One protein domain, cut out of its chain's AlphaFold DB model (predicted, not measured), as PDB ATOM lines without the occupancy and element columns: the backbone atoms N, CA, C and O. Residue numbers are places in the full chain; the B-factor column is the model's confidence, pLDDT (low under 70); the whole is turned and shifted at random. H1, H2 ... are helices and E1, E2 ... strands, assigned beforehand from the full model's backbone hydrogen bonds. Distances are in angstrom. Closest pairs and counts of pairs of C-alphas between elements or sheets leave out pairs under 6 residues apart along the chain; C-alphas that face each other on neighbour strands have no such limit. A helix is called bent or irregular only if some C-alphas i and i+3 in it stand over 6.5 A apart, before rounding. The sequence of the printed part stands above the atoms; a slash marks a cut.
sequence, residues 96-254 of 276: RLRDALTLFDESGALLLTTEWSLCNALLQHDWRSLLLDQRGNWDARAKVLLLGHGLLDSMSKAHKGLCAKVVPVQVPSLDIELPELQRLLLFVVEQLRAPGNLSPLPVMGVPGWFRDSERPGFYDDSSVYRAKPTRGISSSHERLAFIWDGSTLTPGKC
ATOM      1  N   ARG A  96     -59.345-106.722  12.346       90.38
ATOM      2  CA  ARG A  96     -58.521-105.563  12.709       90.38
ATOM      3  C   ARG A  96     -57.044-105.768  12.371       90.38
ATOM      4  O   ARG A  96     -56.375-104.801  12.022       90.38
ATOM      5  N   LEU A  97     -56.540-107.000  12.453       92.25
ATOM      6  CA  LEU A  97     -55.167-107.309  12.068       92.25
ATOM      7  C   LEU A  97     -54.976-107.078  10.569       92.25
ATOM      8  O   LEU A  97     -54.063-106.355  10.180       92.25
ATOM      9  N   ARG A  98     -55.874-107.615   9.736       92.19
ATOM     10  CA  ARG A  98     -55.815-107.411   8.282       92.19
ATOM     11  C   ARG A  98     -55.945-105.932   7.921       92.19
ATOM     12  O   ARG A  98     -55.183-105.461   7.087       92.19
ATOM     13  N   ASP A  99     -56.810-105.175   8.593       92.94
ATOM     14  CA  ASP A  99     -56.890-103.723   8.385       92.94
ATOM     15  C   ASP A  99     -55.572-103.011   8.738       92.94
ATOM     16  O   ASP A  99     -55.166-102.090   8.033       92.94
ATOM     17  N   ALA A 100     -54.878-103.431   9.803       95.00
ATOM     18  CA  ALA A 100     -53.585-102.863  10.189       95.00
ATOM     19  C   ALA A 100     -52.489-103.167   9.161       95.00
ATOM     20  O   ALA A 100     -51.734-102.271   8.788       95.00
ATOM     21  N   LEU A 101     -52.426-104.420   8.705       95.56
ATOM     22  CA  LEU A 101     -51.456-104.895   7.724       95.56
ATOM     23  C   LEU A 101     -51.657-104.218   6.368       95.56
ATOM     24  O   LEU A 101     -50.698-103.681   5.825       95.56
ATOM     25  N   THR A 102     -52.897-104.135   5.874       94.94
ATOM     26  CA  THR A 102     -53.207-103.386   4.647       94.94
ATOM     27  C   THR A 102     -52.838-101.915   4.801       94.94
ATOM     28  O   THR A 102     -52.226-101.333   3.916       94.94
ATOM     29  N   LEU A 103     -53.170-101.296   5.936       95.88
ATOM     30  CA  LEU A 103     -52.864 -99.887   6.152       95.88
ATOM     31  C   LEU A 103     -51.347 -99.616   6.172       95.88
ATOM     32  O   LEU A 103     -50.900 -98.597   5.634       95.88
ATOM     33  N   PHE A 104     -50.572-100.520   6.776       97.50
ATOM     34  CA  PHE A 104     -49.113-100.476   6.761       97.50
ATOM     35  C   PHE A 104     -48.547-100.740   5.357       97.50
ATOM     36  O   PHE A 104     -47.623-100.054   4.936       97.50
ATOM     37  N   ASP A 105     -49.120-101.664   4.592       96.88
ATOM     38  CA  ASP A 105     -48.643-101.955   3.239       96.88
ATOM     39  C   ASP A 105     -48.925-100.817   2.243       96.88
ATOM     40  O   ASP A 105     -48.106-100.529   1.375       96.88
ATOM     41  N   GLU A 106     -50.052-100.119   2.397       96.75
ATOM     42  CA  GLU A 106     -50.476 -99.019   1.519       96.75
ATOM     43  C   GLU A 106     -49.832 -97.678   1.876       96.75
ATOM     44  O   GLU A 106     -49.478 -96.883   1.008       96.75
ATOM     45  N   SER A 107     -49.686 -97.390   3.170       97.25
ATOM     46  CA  SER A 107     -49.292 -96.059   3.660       97.25
ATOM     47  C   SER A 107     -48.303 -96.094   4.823       97.25
ATOM     48  O   SER A 107     -48.078 -95.077   5.486       97.25
ATOM     49  N   GLY A 108     -47.730 -97.261   5.107       97.44
ATOM     50  CA  GLY A 108     -46.871 -97.480   6.257       97.44
ATOM     51  C   GLY A 108     -45.489 -96.866   6.122       97.44
ATOM     52  O   GLY A 108     -44.936 -96.717   5.030       97.44
ATOM     53  N   ALA A 109     -44.919 -96.525   7.268       98.00
ATOM     54  CA  ALA A 109     -43.536 -96.097   7.365       98.00
ATOM     55  C   ALA A 109     -42.953 -96.387   8.751       98.00
ATOM     56  O   ALA A 109     -43.686 -96.607   9.718       98.00
ATOM     57  N   LEU A 110     -41.629 -96.345   8.858       98.31
ATOM     58  CA  LEU A 110     -40.934 -96.246  10.137       98.31
ATOM     59  C   LEU A 110     -40.378 -94.836  10.312       98.31
ATOM     60  O   LEU A 110     -39.816 -94.275   9.374       98.31
ATOM     61  N   LEU A 111     -40.506 -94.283  11.518       98.38
ATOM     62  CA  LEU A 111     -39.704 -93.140  11.949       98.38
ATOM     63  C   LEU A 111     -38.535 -93.705  12.749       98.38
ATOM     64  O   LEU A 111     -38.716 -94.084  13.901       98.38
ATOM     65  N   LEU A 112     -37.368 -93.787  12.126       98.38
ATOM     66  CA  LEU A 112     -36.126 -94.162  12.791       98.38
ATOM     67  C   LEU A 112     -35.539 -92.913  13.439       98.38
ATOM     68  O   LEU A 112     -35.471 -91.869  12.794       98.38
ATOM     69  N   THR A 113     -35.123 -92.996  14.695       97.88
ATOM     70  CA  THR A 113     -34.502 -91.872  15.399       97.88
ATOM     71  C   THR A 113     -33.470 -92.354  16.403       97.88
ATOM     72  O   THR A 113     -33.604 -93.438  16.949       97.88
ATOM     73  N   THR A 114     -32.450 -91.556  16.685       96.62
ATOM     74  CA  THR A 114     -31.522 -91.829  17.791       96.62
ATOM     75  C   THR A 114     -32.063 -91.365  19.147       96.62
ATOM     76  O   THR A 114     -31.518 -91.728  20.187       96.62
ATOM     77  N   GLU A 115     -33.174 -90.620  19.159       95.38
ATOM     78  CA  GLU A 115     -33.682 -89.898  20.326       95.38
ATOM     79  C   GLU A 115     -35.125 -90.301  20.669       95.38
ATOM     80  O   GLU A 115     -36.068 -90.020  19.921       95.38
ATOM     81  N   TRP A 116     -35.344 -90.872  21.862       95.75
ATOM     82  CA  TRP A 116     -36.691 -91.256  22.324       95.75
ATOM     83  C   TRP A 116     -37.683 -90.083  22.361       95.75
ATOM     84  O   TRP A 116     -38.899 -90.259  22.243       95.75
ATOM     85  N   SER A 117     -37.179 -88.859  22.534       95.50
ATOM     86  CA  SER A 117     -37.993 -87.643  22.558       95.50
ATOM     87  C   SER A 117     -38.787 -87.445  21.259       95.50
ATOM     88  O   SER A 117     -39.940 -87.017  21.324       95.50
ATOM     89  N   LEU A 118     -38.243 -87.841  20.102       96.38
ATOM     90  CA  LEU A 118     -38.936 -87.744  18.811       96.38
ATOM     91  C   LEU A 118     -40.000 -88.829  18.642       96.38
ATOM     92  O   LEU A 118     -41.072 -88.552  18.094       96.38
ATOM     93  N   CYS A 119     -39.771 -90.028  19.192       96.44
ATOM     94  CA  CYS A 119     -40.819 -91.042  19.314       96.44
ATOM     95  C   CYS A 119     -42.004 -90.481  20.110       96.44
ATOM     96  O   CYS A 119     -43.141 -90.521  19.641       96.44
ATOM     97  N   ASN A 120     -41.744 -89.887  21.280       94.75
ATOM     98  CA  ASN A 120     -42.791 -89.283  22.106       94.75
ATOM     99  C   ASN A 120     -43.498 -88.123  21.397       94.75
ATOM    100  O   ASN A 120     -44.728 -88.060  21.440       94.75
ATOM    101  N   ALA A 121     -42.761 -87.247  20.711       95.31
ATOM    102  CA  ALA A 121     -43.348 -86.139  19.961       95.31
ATOM    103  C   ALA A 121     -44.340 -86.642  18.897       95.31
ATOM    104  O   ALA A 121     -45.463 -86.145  18.821       95.31
ATOM    105  N   LEU A 122     -43.996 -87.705  18.156       95.62
ATOM    106  CA  LEU A 122     -44.926 -88.347  17.223       95.62
ATOM    107  C   LEU A 122     -46.163 -88.913  17.941       95.62
ATOM    108  O   LEU A 122     -47.291 -88.664  17.518       95.62
ATOM    109  N   LEU A 123     -45.973 -89.649  19.038       93.75
ATOM    110  CA  LEU A 123     -47.067 -90.286  19.787       93.75
ATOM    111  C   LEU A 123     -48.022 -89.278  20.441       93.75
ATOM    112  O   LEU A 123     -49.190 -89.609  20.683       93.75
ATOM    113  N   GLN A 124     -47.537 -88.078  20.756       92.88
ATOM    114  CA  GLN A 124     -48.324 -86.981  21.326       92.88
ATOM    115  C   GLN A 124     -48.835 -85.987  20.279       92.88
ATOM    116  O   GLN A 124     -49.555 -85.060  20.641       92.88
ATOM    117  N   HIS A 125     -48.536 -86.211  18.995       93.75
ATOM    118  CA  HIS A 125     -48.838 -85.273  17.910       93.75
ATOM    119  C   HIS A 125     -48.228 -83.876  18.153       93.75
ATOM    120  O   HIS A 125     -48.805 -82.858  17.765       93.75
ATOM    121  N   ASP A 126     -47.063 -83.815  18.801       94.19
ATOM    122  CA  ASP A 126     -46.282 -82.587  18.946       94.19
ATOM    123  C   ASP A 126     -45.503 -82.321  17.652       94.19
ATOM    124  O   ASP A 126     -44.302 -82.578  17.521       94.19
ATOM    125  N   TRP A 127     -46.238 -81.847  16.645       94.62
ATOM    126  CA  TRP A 127     -45.715 -81.598  15.303       94.62
ATOM    127  C   TRP A 127     -44.630 -80.532  15.284       94.62
ATOM    128  O   TRP A 127     -43.737 -80.597  14.441       94.62
ATOM    129  N   ARG A 128     -44.691 -79.572  16.211       91.75
ATOM    130  CA  ARG A 128     -43.688 -78.521  16.330       91.75
ATOM    131  C   ARG A 128     -42.347 -79.121  16.742       91.75
ATOM    132  O   ARG A 128     -41.380 -78.987  15.988       91.75
ATOM    133  N   SER A 129     -42.322 -79.829  17.869       93.38
ATOM    134  CA  SER A 129     -41.099 -80.448  18.383       93.38
ATOM    135  C   SER A 129     -40.543 -81.491  17.421       93.38
ATOM    136  O   SER A 129     -39.325 -81.588  17.269       93.38
ATOM    137  N   LEU A 130     -41.421 -82.252  16.753       95.31
ATOM    138  CA  LEU A 130     -41.025 -83.290  15.803       95.31
ATOM    139  C   LEU A 130     -40.474 -82.711  14.492       95.31
ATOM    140  O   LEU A 130     -39.405 -83.123  14.061       95.31
ATOM    141  N   LEU A 131     -41.195 -81.795  13.834       94.19
ATOM    142  CA  LEU A 131     -40.943 -81.428  12.431       94.19
ATOM    143  C   LEU A 131     -40.318 -80.039  12.244       94.19
ATOM    144  O   LEU A 131     -39.592 -79.835  11.271       94.19
ATOM    145  N   LEU A 132     -40.589 -79.079  13.133       91.75
ATOM    146  CA  LEU A 132     -40.068 -77.711  13.006       91.75
ATOM    147  C   LEU A 132     -38.756 -77.577  13.756       91.75
ATOM    148  O   LEU A 132     -37.750 -77.191  13.166       91.75
ATOM    149  N   ASP A 133     -38.759 -77.917  15.043       92.88
ATOM    150  CA  ASP A 133     -37.608 -77.668  15.910       92.88
ATOM    151  C   ASP A 133     -36.415 -78.572  15.536       92.88
ATOM    152  O   ASP A 133     -35.263 -78.179  15.707       92.88
ATOM    153  N   GLN A 134     -36.665 -79.747  14.937       91.31
ATOM    154  CA  GLN A 134     -35.602 -80.624  14.424       91.31
ATOM    155  C   GLN A 134     -35.115 -80.277  13.018       91.31
ATOM    156  O   GLN A 134     -34.148 -80.880  12.563       91.31
ATOM    157  N   ARG A 135     -35.741 -79.335  12.303       90.31
ATOM    158  CA  ARG A 135     -35.503 -79.134  10.862       90.31
ATOM    159  C   ARG A 135     -34.027 -78.928  10.506       90.31
ATOM    160  O   ARG A 135     -33.577 -79.466   9.504       90.31
ATOM    161  N   GLY A 136     -33.277 -78.189  11.327       92.44
ATOM    162  CA  GLY A 136     -31.853 -77.922  11.085       92.44
ATOM    163  C   GLY A 136     -30.925 -79.126  11.291       92.44
ATOM    164  O   GLY A 136     -29.828 -79.129  10.752       92.44
ATOM    165  N   ASN A 137     -31.361 -80.142  12.042       93.12
ATOM    166  CA  ASN A 137     -30.563 -81.325  12.390       93.12
ATOM    167  C   ASN A 137     -31.300 -82.634  12.065       93.12
ATOM    168  O   ASN A 137     -31.005 -83.668  12.664       93.12
ATOM    169  N   TRP A 138     -32.290 -82.587  11.167       94.88
ATOM    170  CA  TRP A 138     -33.194 -83.707  10.918       94.88
ATOM    171  C   TRP A 138     -32.423 -84.953  10.491       94.88
ATOM    172  O   TRP A 138     -32.534 -85.978  11.153       94.88
ATOM    173  N   ASP A 139     -31.556 -84.827   9.487       93.06
ATOM    174  CA  ASP A 139     -30.809 -85.955   8.919       93.06
ATOM    175  C   ASP A 139     -29.857 -86.626   9.923       93.06
ATOM    176  O   ASP A 139     -29.527 -87.798   9.771       93.06
ATOM    177  N   ALA A 140     -29.449 -85.913  10.978       94.25
ATOM    178  CA  ALA A 140     -28.608 -86.454  12.047       94.25
ATOM    179  C   ALA A 140     -29.410 -87.129  13.176       94.25
ATOM    180  O   ALA A 140     -28.828 -87.820  14.011       94.25
ATOM    181  N   ARG A 141     -30.729 -86.901  13.253       95.38
ATOM    182  CA  ARG A 141     -31.576 -87.306  14.392       95.38
ATOM    183  C   ARG A 141     -32.732 -88.217  14.017       95.38
ATOM    184  O   ARG A 141     -33.203 -88.971  14.870       95.38
ATOM    185  N   ALA A 142     -33.218 -88.137  12.785       96.94
ATOM    186  CA  ALA A 142     -34.378 -88.877  12.334       96.94
ATOM    187  C   ALA A 142     -34.326 -89.206  10.839       96.94
ATOM    188  O   ALA A 142     -33.835 -88.446  10.010       96.94
ATOM    189  N   LYS A 143     -34.924 -90.339  10.484       96.38
ATOM    190  CA  LYS A 143     -35.142 -90.772   9.106       96.38
ATOM    191  C   LYS A 143     -36.519 -91.403   8.998       96.38
ATOM    192  O   LYS A 143     -36.912 -92.198   9.847       96.38
ATOM    193  N   VAL A 144     -37.252 -91.070   7.940       97.31
ATOM    194  CA  VAL A 144     -38.530 -91.724   7.635       97.31
ATOM    195  C   VAL A 144     -38.301 -92.723   6.514       97.31
ATOM    196  O   VAL A 144     -37.923 -92.345   5.407       97.31
ATOM    197  N   LEU A 145     -38.533 -93.999   6.809       96.62
ATOM    198  CA  LEU A 145     -38.517 -95.072   5.825       96.62
ATOM    199  C   LEU A 145     -39.947 -95.353   5.376       96.62
ATOM    200  O   LEU A 145     -40.738 -95.869   6.160       96.62
ATOM    201  N   LEU A 146     -40.272 -95.029   4.126       96.00
ATOM    202  CA  LEU A 146     -41.574 -95.338   3.536       96.00
ATOM    203  C   LEU A 146     -41.594 -96.764   2.985       96.00
ATOM    204  O   LEU A 146     -40.705 -97.154   2.233       96.00
ATOM    205  N   LEU A 147     -42.645 -97.502   3.333       95.31
ATOM    206  CA  LEU A 147     -42.964 -98.815   2.764       95.31
ATOM    207  C   LEU A 147     -44.313 -98.809   2.048       95.31
ATOM    208  O   LEU A 147     -44.534 -99.609   1.147       95.31
ATOM    209  N   GLY A 148     -45.195 -97.891   2.446       96.31
ATOM    210  CA  GLY A 148     -46.517 -97.709   1.880       96.31
ATOM    211  C   GLY A 148     -46.474 -97.408   0.390       96.31
ATOM    212  O   GLY A 148     -46.220 -96.264   0.010       96.31
ATOM    213  N   HIS A 149     -46.737 -98.406  -0.448       96.56
ATOM    214  CA  HIS A 149     -46.620 -98.258  -1.899       96.56
ATOM    215  C   HIS A 149     -47.692 -97.330  -2.488       96.56
ATOM    216  O   HIS A 149     -47.380 -96.516  -3.356       96.56
ATOM    217  N   GLY A 150     -48.917 -97.354  -1.956       95.69
ATOM    218  CA  GLY A 150     -49.966 -96.397  -2.316       95.69
ATOM    219  C   GLY A 150     -49.621 -94.953  -1.934       95.69
ATOM    220  O   GLY A 150     -49.933 -94.014  -2.673       95.69
ATOM    221  N   LEU A 151     -48.924 -94.746  -0.812       96.12
ATOM    222  CA  LEU A 151     -48.424 -93.425  -0.431       96.12
ATOM    223  C   LEU A 151     -47.274 -92.970  -1.337       96.12
ATOM    224  O   LEU A 151     -47.274 -91.809  -1.740       96.12
ATOM    225  N   LEU A 152     -46.343 -93.861  -1.688       95.19
ATOM    226  CA  LEU A 152     -45.277 -93.566  -2.655       95.19
ATOM    227  C   LEU A 152     -45.856 -93.130  -4.008       95.19
ATOM    228  O   LEU A 152     -45.432 -92.112  -4.552       95.19
ATOM    229  N   ASP A 153     -46.882 -93.829  -4.496       95.19
ATOM    230  CA  ASP A 153     -47.615 -93.446  -5.706       95.19
ATOM    231  C   ASP A 153     -48.286 -92.072  -5.561       95.19
ATOM    232  O   ASP A 153     -48.134 -91.182  -6.405       95.19
ATOM    233  N   SER A 154     -48.953 -91.840  -4.428       93.81
ATOM    234  CA  SER A 154     -49.635 -90.573  -4.134       93.81
ATOM    235  C   SER A 154     -48.681 -89.375  -4.053       93.81
ATOM    236  O   SER A 154     -49.086 -88.248  -4.346       93.81
ATOM    237  N   MET A 155     -47.410 -89.585  -3.695       91.44
ATOM    238  CA  MET A 155     -46.408 -88.513  -3.650       91.44
ATOM    239  C   MET A 155     -46.102 -87.915  -5.030       91.44
ATOM    240  O   MET A 155     -45.662 -86.767  -5.090       91.44
ATOM    241  N   SER A 156     -46.416 -88.604  -6.134       88.88
ATOM    242  CA  SER A 156     -46.361 -88.017  -7.486       88.88
ATOM    243  C   SER A 156     -47.289 -86.802  -7.648       88.88
ATOM    244  O   SER A 156     -47.013 -85.898  -8.435       88.88
ATOM    245  N   LYS A 157     -48.370 -86.749  -6.859       88.94
ATOM    246  CA  LYS A 157     -49.329 -85.640  -6.767       88.94
ATOM    247  C   LYS A 157     -49.296 -85.046  -5.359       88.94
ATOM    248  O   LYS A 157     -50.327 -84.909  -4.701       88.94
ATOM    249  N   ALA A 158     -48.084 -84.733  -4.898       88.56
ATOM    250  CA  ALA A 158     -47.815 -84.246  -3.553       88.56
ATOM    251  C   ALA A 158     -48.765 -83.110  -3.143       88.56
ATOM    252  O   ALA A 158     -48.810 -82.046  -3.759       88.56
ATOM    253  N   HIS A 159     -49.491 -83.332  -2.048       89.12
ATOM    254  CA  HIS A 159     -50.324 -82.321  -1.417       89.12
ATOM    255  C   HIS A 159     -50.183 -82.383   0.102       89.12
ATOM    256  O   HIS A 159     -49.943 -83.443   0.687       89.12
ATOM    257  N   LYS A 160     -50.426 -81.254   0.768       87.88
ATOM    258  CA  LYS A 160     -50.236 -81.085   2.216       87.88
ATOM    259  C   LYS A 160     -50.899 -82.169   3.080       87.88
ATOM    260  O   LYS A 160     -50.334 -82.577   4.084       87.88
ATOM    261  N   GLY A 161     -52.073 -82.656   2.672       89.69
ATOM    262  CA  GLY A 161     -52.844 -83.656   3.417       89.69
ATOM    263  C   GLY A 161     -52.333 -85.103   3.363       89.69
ATOM    264  O   GLY A 161     -52.984 -85.970   3.943       89.69
ATOM    265  N   LEU A 162     -51.226 -85.405   2.668       94.25
ATOM    266  CA  LEU A 162     -50.705 -86.775   2.631       94.25
ATOM    267  C   LEU A 162     -50.193 -87.197   4.013       94.25
ATOM    268  O   LEU A 162     -49.464 -86.463   4.683       94.25
ATOM    269  N   CYS A 163     -50.584 -88.398   4.439       95.56
ATOM    270  CA  CYS A 163     -50.337 -88.895   5.786       95.56
ATOM    271  C   CYS A 163     -49.887 -90.358   5.759       95.56
ATOM    272  O   CYS A 163     -50.615 -91.221   5.272       95.56
ATOM    273  N   ALA A 164     -48.716 -90.625   6.333       97.06
ATOM    274  CA  ALA A 164     -48.208 -91.967   6.571       97.06
ATOM    275  C   ALA A 164     -48.750 -92.556   7.875       97.06
ATOM    276  O   ALA A 164     -49.235 -91.846   8.766       97.06
ATOM    277  N   LYS A 165     -48.630 -93.876   7.987       97.50
ATOM    278  CA  LYS A 165     -49.019 -94.684   9.140       97.50
ATOM    279  C   LYS A 165     -47.766 -95.309   9.732       97.50
ATOM    280  O   LYS A 165     -47.219 -96.277   9.226       97.50
ATOM    281  N   VAL A 166     -47.278 -94.676  10.783       97.50
ATOM    282  CA  VAL A 166     -45.898 -94.776  11.230       97.50
ATOM    283  C   VAL A 166     -45.779 -95.558  12.525       97.50
ATOM    284  O   VAL A 166     -46.548 -95.341  13.462       97.50
ATOM    285  N   VAL A 167     -44.755 -96.403  12.599       98.06
ATOM    286  CA  VAL A 167     -44.231 -96.912  13.869       98.06
ATOM    287  C   VAL A 167     -42.900 -96.207  14.157       98.06
ATOM    288  O   VAL A 167     -41.961 -96.358  13.373       98.06
ATOM    289  N   PRO A 168     -42.794 -95.398  15.227       98.06
ATOM    290  CA  PRO A 168     -41.518 -94.839  15.649       98.06
ATOM    291  C   PRO A 168     -40.640 -95.905  16.308       98.06
ATOM    292  O   PRO A 168     -41.101 -96.678  17.155       98.06
ATOM    293  N   VAL A 169     -39.367 -95.918  15.929       98.38
ATOM    294  CA  VAL A 169     -38.350 -96.817  16.468       98.38
ATOM    295  C   VAL A 169     -37.110 -96.003  16.814       98.38
ATOM    296  O   VAL A 169     -36.516 -95.368  15.941       98.38
ATOM    297  N   GLN A 170     -36.699 -96.046  18.079       98.25
ATOM    298  CA  GLN A 170     -35.379 -95.568  18.459       98.25
ATOM    299  C   GLN A 170     -34.329 -96.608  18.072       98.25
ATOM    300  O   GLN A 170     -34.480 -97.785  18.388       98.25
ATOM    301  N   VAL A 171     -33.267 -96.165  17.412       97.94
ATOM    302  CA  VAL A 171     -32.165 -96.982  16.904       97.94
ATOM    303  C   VAL A 171     -30.831 -96.408  17.392       97.94
ATOM    304  O   VAL A 171     -30.756 -95.207  17.657       97.94
ATOM    305  N   PRO A 172     -29.758 -97.210  17.508       95.88
ATOM    306  CA  PRO A 172     -28.474 -96.716  18.007       95.88
ATOM    307  C   PRO A 172     -27.785 -95.782  17.002       95.88
ATOM    308  O   PRO A 172     -27.040 -94.886  17.387       95.88
ATOM    309  N   SER A 173     -28.049 -95.994  15.712       95.62
ATOM    310  CA  SER A 173     -27.566 -95.190  14.591       95.62
ATOM    311  C   SER A 173     -28.617 -95.161  13.481       95.62
ATOM    312  O   SER A 173     -29.403 -96.099  13.344       95.62
ATOM    313  N   LEU A 174     -28.629 -94.091  12.681       96.25
ATOM    314  CA  LEU A 174     -29.466 -93.983  11.476       96.25
ATOM    315  C   LEU A 174     -28.846 -94.688  10.259       96.25
ATOM    316  O   LEU A 174     -29.559 -94.972   9.290       96.25
ATOM    317  N   ASP A 175     -27.551 -94.999  10.328       94.81
ATOM    318  CA  ASP A 175     -26.798 -95.729   9.308       94.81
ATOM    319  C   ASP A 175     -27.003 -97.239   9.485       94.81
ATOM    320  O   ASP A 175     -26.105 -97.980   9.881       94.81
ATOM    321  N   ILE A 176     -28.242 -97.684   9.264       94.50
ATOM    322  CA  ILE A 176     -28.636 -99.090   9.381       94.50
ATOM    323  C   ILE A 176     -28.489 -99.772   8.025       94.50
ATOM    324  O   ILE A 176     -29.129 -99.381   7.045       94.50
ATOM    325  N   GLU A 177     -27.698-100.839   7.992       93.94
ATOM    326  CA  GLU A 177     -27.520-101.674   6.807       93.94
ATOM    327  C   GLU A 177     -28.803-102.434   6.442       93.94
ATOM    328  O   GLU A 177     -29.586-102.845   7.305       93.94
ATOM    329  N   LEU A 178     -29.001-102.690   5.145       91.31
ATOM    330  CA  LEU A 178     -30.232-103.299   4.627       91.31
ATOM    331  C   LEU A 178     -30.629-104.625   5.320       91.31
ATOM    332  O   LEU A 178     -31.810-104.781   5.641       91.31
ATOM    333  N   PRO A 179     -29.710-105.570   5.621       92.69
ATOM    334  CA  PRO A 179     -30.078-106.809   6.311       92.69
ATOM    335  C   PRO A 179     -30.602-106.583   7.734       92.69
ATOM    336  O   PRO A 179     -31.507-107.288   8.183       92.69
ATOM    337  N   GLU A 180     -30.047-105.613   8.461       95.25
ATOM    338  CA  GLU A 180     -30.531-105.248   9.791       95.25
ATOM    339  C   GLU A 180     -31.871-104.523   9.706       95.25
ATOM    340  O   GLU A 180     -32.797-104.868  10.439       95.25
ATOM    341  N   LEU A 181     -32.010-103.601   8.757       95.50
ATOM    342  CA  LEU A 181     -33.259-102.889   8.528       95.50
ATOM    343  C   LEU A 181     -34.407-103.845   8.178       95.50
ATOM    344  O   LEU A 181     -35.515-103.702   8.698       95.50
ATOM    345  N   GLN A 182     -34.140-104.858   7.349       94.62
ATOM    346  CA  GLN A 182     -35.111-105.905   7.040       94.62
ATOM    347  C   GLN A 182     -35.492-106.708   8.295       94.62
ATOM    348  O   GLN A 182     -36.678-106.962   8.499       94.62
ATOM    349  N   ARG A 183     -34.537-107.064   9.170       96.12
ATOM    350  CA  ARG A 183     -34.850-107.723  10.457       96.12
ATOM    351  C   ARG A 183     -35.741-106.846  11.333       96.12
ATOM    352  O   ARG A 183     -36.764-107.327  11.811       96.12
ATOM    353  N   LEU A 184     -35.391-105.573  11.497       97.75
ATOM    354  CA  LEU A 184     -36.186-104.613  12.262       97.75
ATOM    355  C   LEU A 184     -37.629-104.534  11.735       97.75
ATOM    356  O   LEU A 184     -38.581-104.630  12.509       97.75
ATOM    357  N   LEU A 185     -37.805-104.414  10.418       97.62
ATOM    358  CA  LEU A 185     -39.126-104.373   9.791       97.62
ATOM    359  C   LEU A 185     -39.950-105.635  10.046       97.62
ATOM    360  O   LEU A 185     -41.139-105.524  10.345       97.62
ATOM    361  N   LEU A 186     -39.331-106.815   9.958       97.69
ATOM    362  CA  LEU A 186     -39.996-108.083  10.266       97.69
ATOM    363  C   LEU A 186     -40.520-108.080  11.706       97.69
ATOM    364  O   LEU A 186     -41.713-108.304  11.910       97.69
ATOM    365  N   PHE A 187     -39.678-107.716  12.680       97.81
ATOM    366  CA  PHE A 187     -40.100-107.619  14.078       97.81
ATOM    367  C   PHE A 187     -41.246-106.620  14.270       97.81
ATOM    368  O   PHE A 187     -42.196-106.922  14.987       97.81
ATOM    369  N   VAL A 188     -41.203-105.451  13.621       97.50
ATOM    370  CA  VAL A 188     -42.286-104.457  13.724       97.50
ATOM    371  C   VAL A 188     -43.602-105.006  13.168       97.50
ATOM    372  O   VAL A 188     -44.637-104.885  13.829       97.50
ATOM    373  N   VAL A 189     -43.581-105.630  11.987       97.38
ATOM    374  CA  VAL A 189     -44.781-106.218  11.365       97.38
ATOM    375  C   VAL A 189     -45.379-107.310  12.253       97.38
ATOM    376  O   VAL A 189     -46.596-107.344  12.441       97.38
ATOM    377  N   GLU A 190     -44.544-108.140  12.881       96.75
ATOM    378  CA  GLU A 190     -44.983-109.168  13.832       96.75
ATOM    379  C   GLU A 190     -45.690-108.604  15.068       96.75
ATOM    380  O   GLU A 190     -46.430-109.349  15.717       96.75
ATOM    381  N   GLN A 191     -45.515-107.323  15.409       95.75
ATOM    382  CA  GLN A 191     -46.203-106.679  16.535       95.75
ATOM    383  C   GLN A 191     -47.531-106.013  16.151       95.75
ATOM    384  O   GLN A 191     -48.308-105.656  17.038       95.75
ATOM    385  N   LEU A 192     -47.840-105.852  14.860       95.00
ATOM    386  CA  LEU A 192     -49.084-105.208  14.433       95.00
ATOM    387  C   LEU A 192     -50.298-106.072  14.791       95.00
ATOM    388  O   LEU A 192     -50.329-107.273  14.535       95.00
ATOM    389  N   ARG A 193     -51.320-105.463  15.397       93.50
ATOM    390  CA  ARG A 193     -52.571-106.138  15.798       93.50
ATOM    391  C   ARG A 193     -53.817-105.385  15.350       93.50
ATOM    392  O   ARG A 193     -54.856-105.998  15.122       93.50
ATOM    393  N   ALA A 194     -53.740-104.061  15.250       93.00
ATOM    394  CA  ALA A 194     -54.860-103.213  14.869       93.00
ATOM    395  C   ALA A 194     -54.383-101.886  14.250       93.00
ATOM    396  O   ALA A 194     -53.284-101.431  14.563       93.00
ATOM    397  N   PRO A 195     -55.221-101.177  13.465       92.25
ATOM    398  CA  PRO A 195     -54.843 -99.884  12.882       92.25
ATOM    399  C   PRO A 195     -54.473 -98.824  13.935       92.25
ATOM    400  O   PRO A 195     -53.715 -97.896  13.663       92.25
ATOM    401  N   GLY A 196     -54.990 -98.981  15.163       90.94
ATOM    402  CA  GLY A 196     -54.639 -98.163  16.328       90.94
ATOM    403  C   GLY A 196     -53.151 -98.197  16.687       90.94
ATOM    404  O   GLY A 196     -52.659 -97.223  17.242       90.94
ATOM    405  N   ASN A 197     -52.411 -99.228  16.279       93.31
ATOM    406  CA  ASN A 197     -50.972 -99.330  16.509       93.31
ATOM    407  C   ASN A 197     -50.139 -98.310  15.715       93.31
ATOM    408  O   ASN A 197     -49.033 -97.987  16.135       93.31
ATOM    409  N   LEU A 198     -50.663 -97.778  14.605       95.31
ATOM    410  CA  LEU A 198     -49.907 -96.958  13.651       95.31
ATOM    411  C   LEU A 198     -50.172 -95.458  13.837       95.31
ATOM    412  O   LEU A 198     -51.288 -94.989  13.593       95.31
ATOM    413  N   SER A 199     -49.164 -94.680  14.221       95.69
ATOM    414  CA  SER A 199     -49.273 -93.225  14.410       95.69
ATOM    415  C   SER A 199     -49.427 -92.485  13.079       95.69
ATOM    416  O   SER A 199     -48.763 -92.832  12.110       95.69
ATOM    417  N   PRO A 200     -50.283 -91.459  12.968       96.12
ATOM    418  CA  PRO A 200     -50.312 -90.640  11.765       96.12
ATOM    419  C   PRO A 200     -49.040 -89.789  11.686       96.12
ATOM    420  O   PRO A 200     -48.599 -89.262  12.700       96.12
ATOM    421  N   LEU A 201     -48.490 -89.597  10.491       96.81
ATOM    422  CA  LEU A 201     -47.444 -88.604  10.231       96.81
ATOM    423  C   LEU A 201     -47.792 -87.822   8.960       96.81
ATOM    424  O   LEU A 201     -47.844 -88.434   7.891       96.81
ATOM    425  N   PRO A 202     -48.037 -86.503   9.024       95.62
ATOM    426  CA  PRO A 202     -48.181 -85.676   7.828       95.62
ATOM    427  C   PRO A 202     -46.849 -85.609   7.063       95.62
ATOM    428  O   PRO A 202     -45.937 -84.878   7.452       95.62
ATOM    429  N   VAL A 203     -46.711 -86.385   5.984       94.75
ATOM    430  CA  VAL A 203     -45.402 -86.607   5.334       94.75
ATOM    431  C   VAL A 203     -44.855 -85.367   4.644       94.75
ATOM    432  O   VAL A 203     -43.647 -85.189   4.567       94.75
ATOM    433  N   MET A 204     -45.731 -84.451   4.230       94.19
ATOM    434  CA  MET A 204     -45.310 -83.171   3.656       94.19
ATOM    435  C   MET A 204     -44.750 -82.195   4.693       94.19
ATOM    436  O   MET A 204     -44.254 -81.136   4.329       94.19
ATOM    437  N   GLY A 205     -44.823 -82.531   5.983       93.38
ATOM    438  CA  GLY A 205     -44.133 -81.794   7.034       93.38
ATOM    439  C   GLY A 205     -42.712 -82.281   7.310       93.38
ATOM    440  O   GLY A 205     -42.005 -81.586   8.037       93.38
ATOM    441  N   VAL A 206     -42.302 -83.435   6.765       94.94
ATOM    442  CA  VAL A 206     -40.951 -83.982   6.946       94.94
ATOM    443  C   VAL A 206     -39.930 -83.019   6.319       94.94
ATOM    444  O   VAL A 206     -40.096 -82.637   5.154       94.94
ATOM    445  N   PRO A 207     -38.896 -82.590   7.069       94.25
ATOM    446  CA  PRO A 207     -37.852 -81.712   6.553       94.25
ATOM    447  C   PRO A 207     -37.262 -82.200   5.223       94.25
ATOM    448  O   PRO A 207     -36.969 -83.378   5.048       94.25
ATOM    449  N   GLY A 208     -37.131 -81.281   4.262       90.75
ATOM    450  CA  GLY A 208     -36.565 -81.552   2.935       90.75
ATOM    451  C   GLY A 208     -37.516 -82.190   1.912       90.75
ATOM    452  O   GLY A 208     -37.190 -82.202   0.729       90.75
ATOM    453  N   TRP A 209     -38.697 -82.679   2.307       92.12
ATOM    454  CA  TRP A 209     -39.572 -83.433   1.391       92.12
ATOM    455  C   TRP A 209     -40.522 -82.562   0.574       92.12
ATOM    456  O   TRP A 209     -40.901 -82.925  -0.538       92.12
ATOM    457  N   PHE A 210     -40.931 -81.413   1.114       92.25
ATOM    458  CA  PHE A 210     -41.906 -80.553   0.457       92.25
ATOM    459  C   PHE A 210     -41.540 -79.087   0.617       92.25
ATOM    460  O   PHE A 210     -41.486 -78.573   1.731       92.25
ATOM    461  N   ARG A 211     -41.327 -78.389  -0.499       88.81
ATOM    462  CA  ARG A 211     -40.865 -76.993  -0.497       88.81
ATOM    463  C   ARG A 211     -41.799 -76.053   0.266       88.81
ATOM    464  O   ARG A 211     -41.344 -75.194   1.010       88.81
ATOM    465  N   ASP A 212     -43.110 -76.241   0.131       89.56
ATOM    466  CA  ASP A 212     -44.096 -75.376   0.785       89.56
ATOM    467  C   ASP A 212     -44.095 -75.508   2.315       89.56
ATOM    468  O   ASP A 212     -44.622 -74.624   2.991       89.56
ATOM    469  N   SER A 213     -43.456 -76.547   2.867       89.19
ATOM    470  CA  SER A 213     -43.277 -76.698   4.314       89.19
ATOM    471  C   SER A 213     -42.388 -75.621   4.944       89.19
ATOM    472  O   SER A 213     -42.415 -75.442   6.158       89.19
ATOM    473  N   GLU A 214     -41.621 -74.882   4.137       87.06
ATOM    474  CA  GLU A 214     -40.793 -73.754   4.585       87.06
ATOM    475  C   GLU A 214     -41.592 -72.466   4.798       87.06
ATOM    476  O   GLU A 214     -41.095 -71.512   5.398       87.06
ATOM    477  N   ARG A 215     -42.834 -72.409   4.303       88.81
ATOM    478  CA  ARG A 215     -43.653 -71.205   4.420       88.81
ATOM    479  C   ARG A 215     -44.098 -70.997   5.872       88.81
ATOM    480  O   ARG A 215     -44.554 -71.951   6.512       88.81
ATOM    481  N   PRO A 216     -44.055 -69.753   6.383       85.38
ATOM    482  CA  PRO A 216     -44.652 -69.426   7.671       85.38
ATOM    483  C   PRO A 216     -46.113 -69.883   7.737       85.38
ATOM    484  O   PRO A 216     -46.861 -69.740   6.769       85.38
ATOM    485  N   GLY A 217     -46.511 -70.460   8.869       86.12
ATOM    486  CA  GLY A 217     -47.875 -70.942   9.093       86.12
ATOM    487  C   GLY A 217     -48.236 -72.267   8.419       86.12
ATOM    488  O   GLY A 217     -49.363 -72.738   8.570       86.12
ATOM    489  N   PHE A 218     -47.310 -72.928   7.712       90.06
ATOM    490  CA  PHE A 218     -47.587 -74.235   7.103       90.06
ATOM    491  C   PHE A 218     -48.091 -75.266   8.126       90.06
ATOM    492  O   PHE A 218     -49.052 -75.988   7.852       90.06
ATOM    493  N   TYR A 219     -47.488 -75.282   9.314       90.06
ATOM    494  CA  TYR A 219     -47.792 -76.229  10.386       90.06
ATOM    495  C   TYR A 219     -48.958 -75.807  11.292       90.06
ATOM    496  O   TYR A 219     -49.425 -76.616  12.090       90.06
ATOM    497  N   ASP A 220     -49.481 -74.588  11.129       89.00
ATOM    498  CA  ASP A 220     -50.588 -74.057  11.944       89.00
ATOM    499  C   ASP A 220     -51.964 -74.553  11.457       89.00
ATOM    500  O   ASP A 220     -53.000 -74.349  12.092       89.00
ATOM    501  N   ASP A 221     -51.993 -75.234  10.311       90.94
ATOM    502  CA  ASP A 221     -53.198 -75.807   9.728       90.94
ATOM    503  C   ASP A 221     -53.666 -77.039  10.502       90.94
ATOM    504  O   ASP A 221     -53.274 -78.180  10.234       90.94
ATOM    505  N   SER A 222     -54.568 -76.787  11.444       87.56
ATOM    506  CA  SER A 222     -55.194 -77.798  12.294       87.56
ATOM    507  C   SER A 222     -56.007 -78.855  11.535       87.56
ATOM    508  O   SER A 222     -56.343 -79.882  12.125       87.56
ATOM    509  N   SER A 223     -56.306 -78.683  10.239       86.88
ATOM    510  CA  SER A 223     -56.956 -79.737   9.447       86.88
ATOM    511  C   SER A 223     -55.999 -80.890   9.119       86.88
ATOM    512  O   SER A 223     -56.451 -82.037   8.998       86.88
ATOM    513  N   VAL A 224     -54.692 -80.602   9.063       88.44
ATOM    514  CA  VAL A 224     -53.595 -81.540   8.779       88.44
ATOM    515  C   VAL A 224     -52.809 -81.859  10.054       88.44
ATOM    516  O   VAL A 224     -52.646 -83.027  10.405       88.44
ATOM    517  N   TYR A 225     -52.386 -80.832  10.790       89.25
ATOM    518  CA  TYR A 225     -51.572 -80.928  12.007       89.25
ATOM    519  C   TYR A 225     -52.456 -80.954  13.253       89.25
ATOM    520  O   TYR A 225     -52.452 -80.058  14.094       89.25
ATOM    521  N   ARG A 226     -53.276 -82.002  13.352       87.88
ATOM    522  CA  ARG A 226     -54.247 -82.168  14.441       87.88
ATOM    523  C   ARG A 226     -53.553 -82.533  15.747       87.88
ATOM    524  O   ARG A 226     -52.763 -83.479  15.774       87.88
ATOM    525  N   ALA A 227     -53.930 -81.863  16.832       85.12
ATOM    526  CA  ALA A 227     -53.572 -82.287  18.180       85.12
ATOM    527  C   ALA A 227     -54.096 -83.704  18.469       85.12
ATOM    528  O   ALA A 227     -55.052 -84.183  17.843       85.12
ATOM    529  N   LYS A 228     -53.469 -84.389  19.425       82.81
ATOM    530  CA  LYS A 228     -53.907 -85.721  19.839       82.81
ATOM    531  C   LYS A 228     -55.328 -85.655  20.417       82.81
ATOM    532  O   LYS A 228     -55.585 -84.834  21.297       82.81
ATOM    533  N   PRO A 229     -56.263 -86.508  19.959       74.81
ATOM    534  CA  PRO A 229     -57.599 -86.559  20.537       74.81
ATOM    535  C   PRO A 229     -57.534 -86.914  22.029       74.81
ATOM    536  O   PRO A 229     -56.918 -87.907  22.400       74.81
ATOM    537  N   THR A 230     -58.224 -86.151  22.877       63.75
ATOM    538  CA  THR A 230     -58.301 -86.354  24.339       63.75
ATOM    539  C   THR A 230     -59.203 -87.517  24.772       63.75
ATOM    540  O   THR A 230     -59.369 -87.759  25.964       63.75
ATOM    541  N   ARG A 231     -59.809 -88.264  23.837       59.16
ATOM    542  CA  ARG A 231     -60.671 -89.407  24.181       59.16
ATOM    543  C   ARG A 231     -59.836 -90.588  24.675       59.16
ATOM    544  O   ARG A 231     -58.906 -91.003  23.990       59.16
ATOM    545  N   GLY A 232     -60.228 -91.146  25.825       51.38
ATOM    546  CA  GLY A 232     -59.608 -92.320  26.438       51.38
ATOM    547  C   GLY A 232     -59.465 -93.464  25.436       51.38
ATOM    548  O   GLY A 232     -60.452 -94.012  24.945       51.38
ATOM    549  N   ILE A 233     -58.221 -93.784  25.093       53.16
ATOM    550  CA  ILE A 233     -57.890 -94.879  24.190       53.16
ATOM    551  C   ILE A 233     -58.000 -96.167  25.014       53.16
ATOM    552  O   ILE A 233     -57.308 -96.322  26.016       53.16
ATOM    553  N   SER A 234     -58.892 -97.081  24.620       48.03
ATOM    554  CA  SER A 234     -58.895 -98.457  25.144       48.03
ATOM    555  C   SER A 234     -57.505 -99.075  24.947       48.03
ATOM    556  O   SER A 234     -56.934 -98.932  23.868       48.03
ATOM    557  N   SER A 235     -56.985 -99.800  25.944       48.94
ATOM    558  CA  SER A 235     -55.661-100.456  25.919       48.94
ATOM    559  C   SER A 235     -55.406-101.326  24.677       48.94
ATOM    560  O   SER A 235     -54.271-101.502  24.254       48.94
ATOM    561  N   SER A 236     -56.463-101.815  24.028       44.16
ATOM    562  CA  SER A 236     -56.394-102.586  22.779       44.16
ATOM    563  C   SER A 236     -55.969-101.778  21.535       44.16
ATOM    564  O   SER A 236     -55.746-102.359  20.471       44.16
ATOM    565  N   HIS A 237     -55.884-100.447  21.630       60.03
ATOM    566  CA  HIS A 237     -55.585 -99.517  20.531       60.03
ATOM    567  C   HIS A 237     -54.298 -98.709  20.765       60.03
ATOM    568  O   HIS A 237     -54.136 -97.632  20.183       60.03
ATOM    569  N   GLU A 238     -53.409 -99.182  21.636       80.94
ATOM    570  CA  GLU A 238     -52.195 -98.448  21.975       80.94
ATOM    571  C   GLU A 238     -51.288 -98.278  20.747       80.94
ATOM    572  O   GLU A 238     -51.048 -99.208  19.968       80.94
ATOM    573  N   ARG A 239     -50.829 -97.039  20.552       90.75
ATOM    574  CA  ARG A 239     -49.849 -96.691  19.526       90.75
ATOM    575  C   ARG A 239     -48.543 -97.400  19.861       90.75
ATOM    576  O   ARG A 239     -48.070 -97.289  20.987       90.75
ATOM    577  N   LEU A 240     -47.972 -98.105  18.893       94.56
ATOM    578  CA  LEU A 240     -46.707 -98.796  19.102       94.56
ATOM    579  C   LEU A 240     -45.543 -97.820  18.973       94.56
ATOM    580  O   LEU A 240     -45.576 -96.909  18.147       94.56
ATOM    581  N   ALA A 241     -44.515 -98.053  19.776       96.56
ATOM    582  CA  ALA A 241     -43.212 -97.423  19.672       96.56
ATOM    583  C   ALA A 241     -42.171 -98.372  20.257       96.56
ATOM    584  O   ALA A 241     -42.437 -99.039  21.262       96.56
ATOM    585  N   PHE A 242     -40.996 -98.438  19.641       97.75
ATOM    586  CA  PHE A 242     -40.006 -99.452  19.989       97.75
ATOM    587  C   PHE A 242     -38.603 -98.885  20.149       97.75
ATOM    588  O   PHE A 242     -38.269 -97.856  19.569       97.75
ATOM    589  N   ILE A 243     -37.777 -99.596  20.905       97.88
ATOM    590  CA  ILE A 243     -36.331 -99.415  20.957       97.88
ATOM    591  C   ILE A 243     -35.707-100.647  20.304       97.88
ATOM    592  O   ILE A 243     -36.046-101.783  20.649       97.88
ATOM    593  N   TRP A 244     -34.821-100.406  19.348       97.62
ATOM    594  CA  TRP A 244     -34.029-101.408  18.655       97.62
ATOM    595  C   TRP A 244     -32.565-101.258  19.066       97.62
ATOM    596  O   TRP A 244     -32.014-100.164  18.985       97.62
ATOM    597  N   ASP A 245     -31.936-102.347  19.507       94.56
ATOM    598  CA  ASP A 245     -30.536-102.350  19.967       94.56
ATOM    599  C   ASP A 245     -29.533-102.907  18.933       94.56
ATOM    600  O   ASP A 245     -28.346-103.026  19.231       94.56
ATOM    601  N   GLY A 246     -29.999-103.260  17.729       91.81
ATOM    602  CA  GLY A 246     -29.228-103.986  16.704       91.81
ATOM    603  C   GLY A 246     -29.629-105.459  16.545       91.81
ATOM    604  O   GLY A 246     -29.311-106.124  15.543       91.81
ATOM    605  N   SER A 247     -30.357-105.989  17.527       91.69
ATOM    606  CA  SER A 247     -30.716-107.403  17.604       91.69
ATOM    607  C   SER A 247     -32.130-107.667  18.111       91.69
ATOM    608  O   SER A 247     -32.789-108.570  17.589       91.69
ATOM    609  N   THR A 248     -32.602-106.896  19.088       94.31
ATOM    610  CA  THR A 248     -33.900-107.083  19.730       94.31
ATOM    611  C   THR A 248     -34.778-105.851  19.586       94.31
ATOM    612  O   THR A 248     -34.305-104.714  19.573       94.31
ATOM    613  N   LEU A 249     -36.086-106.095  19.466       96.50
ATOM    614  CA  LEU A 249     -37.110-105.060  19.445       96.50
ATOM    615  C   LEU A 249     -37.859-105.071  20.777       96.50
ATOM    616  O   LEU A 249     -38.544-106.044  21.100       96.50
ATOM    617  N   THR A 250     -37.758-103.987  21.540       96.06
ATOM    618  CA  THR A 250     -38.429-103.854  22.840       96.06
ATOM    619  C   THR A 250     -39.455-102.722  22.808       96.06
ATOM    620  O   THR A 250     -39.193-101.680  22.205       96.06
ATOM    621  N   PRO A 251     -40.648-102.882  23.415       93.00
ATOM    622  CA  PRO A 251     -41.605-101.787  23.533       93.00
ATOM    623  C   PRO A 251     -41.011-100.647  24.360       93.00
ATOM    624  O   PRO A 251     -40.556-100.864  25.485       93.00
ATOM    625  N   GLY A 252     -41.043 -99.430  23.829       83.69
ATOM    626  CA  GLY A 252     -40.673 -98.253  24.604       83.69
ATOM    627  C   GLY A 252     -41.892 -97.641  25.290       83.69
ATOM    628  O   GLY A 252     -43.014 -97.703  24.787       83.69
ATOM    629  N   LYS A 253     -41.688 -97.048  26.468       75.31
ATOM    630  CA  LYS A 253     -42.766 -96.426  27.249       75.31
ATOM    631  C   LYS A 253     -42.874 -94.936  26.927       75.31
ATOM    632  O   LYS A 253     -41.863 -94.232  26.884       75.31
ATOM    633  N   CYS A 254     -44.099 -94.442  26.748       57.22
ATOM    634  CA  CYS A 254     -44.346 -93.001  26.695       57.22
ATOM    635  C   CYS A 254     -43.935 -92.358  28.024       57.22
ATOM    636  O   CYS A 254     -44.423 -92.757  29.085       57.22
TER     637      CYS A 254
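This is residues 96 to 254 of the 276 residues of an uncharacterized protein of Limnobacter sp. MED105 (UniProt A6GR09). A strongly twisted, branched sheet of six strands forms the core, with E3 in its middle, H1, H5 and H6 on one face and H2 on the other. H3 and H4 only graze the sheet, and H7 lies off it, just before a long stretch with no named element, residues 215 to 241. The printed part has 159 residues, with seven named helices and six named strands, which follow one another along the chain as H1, E1, H2, H3, H4, E2, H5, E3, H6, E4, H7, E5 and E6; the class is mixed, helices and strands, and of the neighbour pairs E1 and E3 are parallel, as are E3 and E5, while E1 and E2 are antiparallel, as are E3 and E4, and E5 and E6. It is compact, with a radius of gyration of the C-alphas of 14.9 A, and spans 41 by 35 by 31 A.

E3, residues 163 to 170, has E1, residues 108 to 113, on one side, and E4, residues 199 to 202, and E5, residues 242 to 244, on the other side. E3 is parallel to E1 (N 169 and O 111, 2.8 A) and to E5 (N 170 and O 242, 2.8 A), and antiparallel to E4 (N 166 and O 199, 2.7 A), each pair within hydrogen-bond range. Edge strand E2, residues 142 to 146, is antiparallel to E1, with N 112 and O 143 at 2.8 A; edge strand E6, residues 249 to 251, forms a hairpin with E5, with N 243 and O 250 at 2.8 A. H1, residues 96 to 107, H5, residues 149 to 157, and H6, residues 178 to 191, share one face; H2, residues 116 to 124, is on the opposite face at a height of 8.0 A, its closest C-alphas to E3 being Cys 119 and Pro 168, 5.3 A. H6, at a height of 6.8 A, runs along E5 at 27 degrees on the local plane. H1 and H5 touch only at their ends, closest at the C-alphas of Glu 106 and Gly 150, 4.7 A, at a steep tilt of 40 degrees. H3, residues 127 to 132, touches H2, closest at the C-alphas of Leu 130 and Ala 121, 5.5 A. Every O i to N i+4 pair is within hydrogen-bond range in H1, H2, H3 and H6, against 3 of 5 in H5 and 1 of 3 in H4, residues 135 to 141, which has 2 of 4 O i to N i+3 pairs.

H1 begins at C-alpha 96, (-58.521, -105.563, 12.709), and E6 ends at C-alpha 251, (-41.605, -101.787, 23.533). E3 is 20.7 A long, H6 20.2 A, E1 16.4 A and H1 16.0 A. H4 is irregular, with C-alphas 136 and 139 8.4 A apart. H7, residues 211 to 214, touches no helix.

The C-alphas farthest apart are those of Pro 216 and Ser 247, 41.7 A. The printed part has no cut, and the link from H7 to E5, 27 residues, is long. Residues 230 to 237 and 254 have pLDDT under 70.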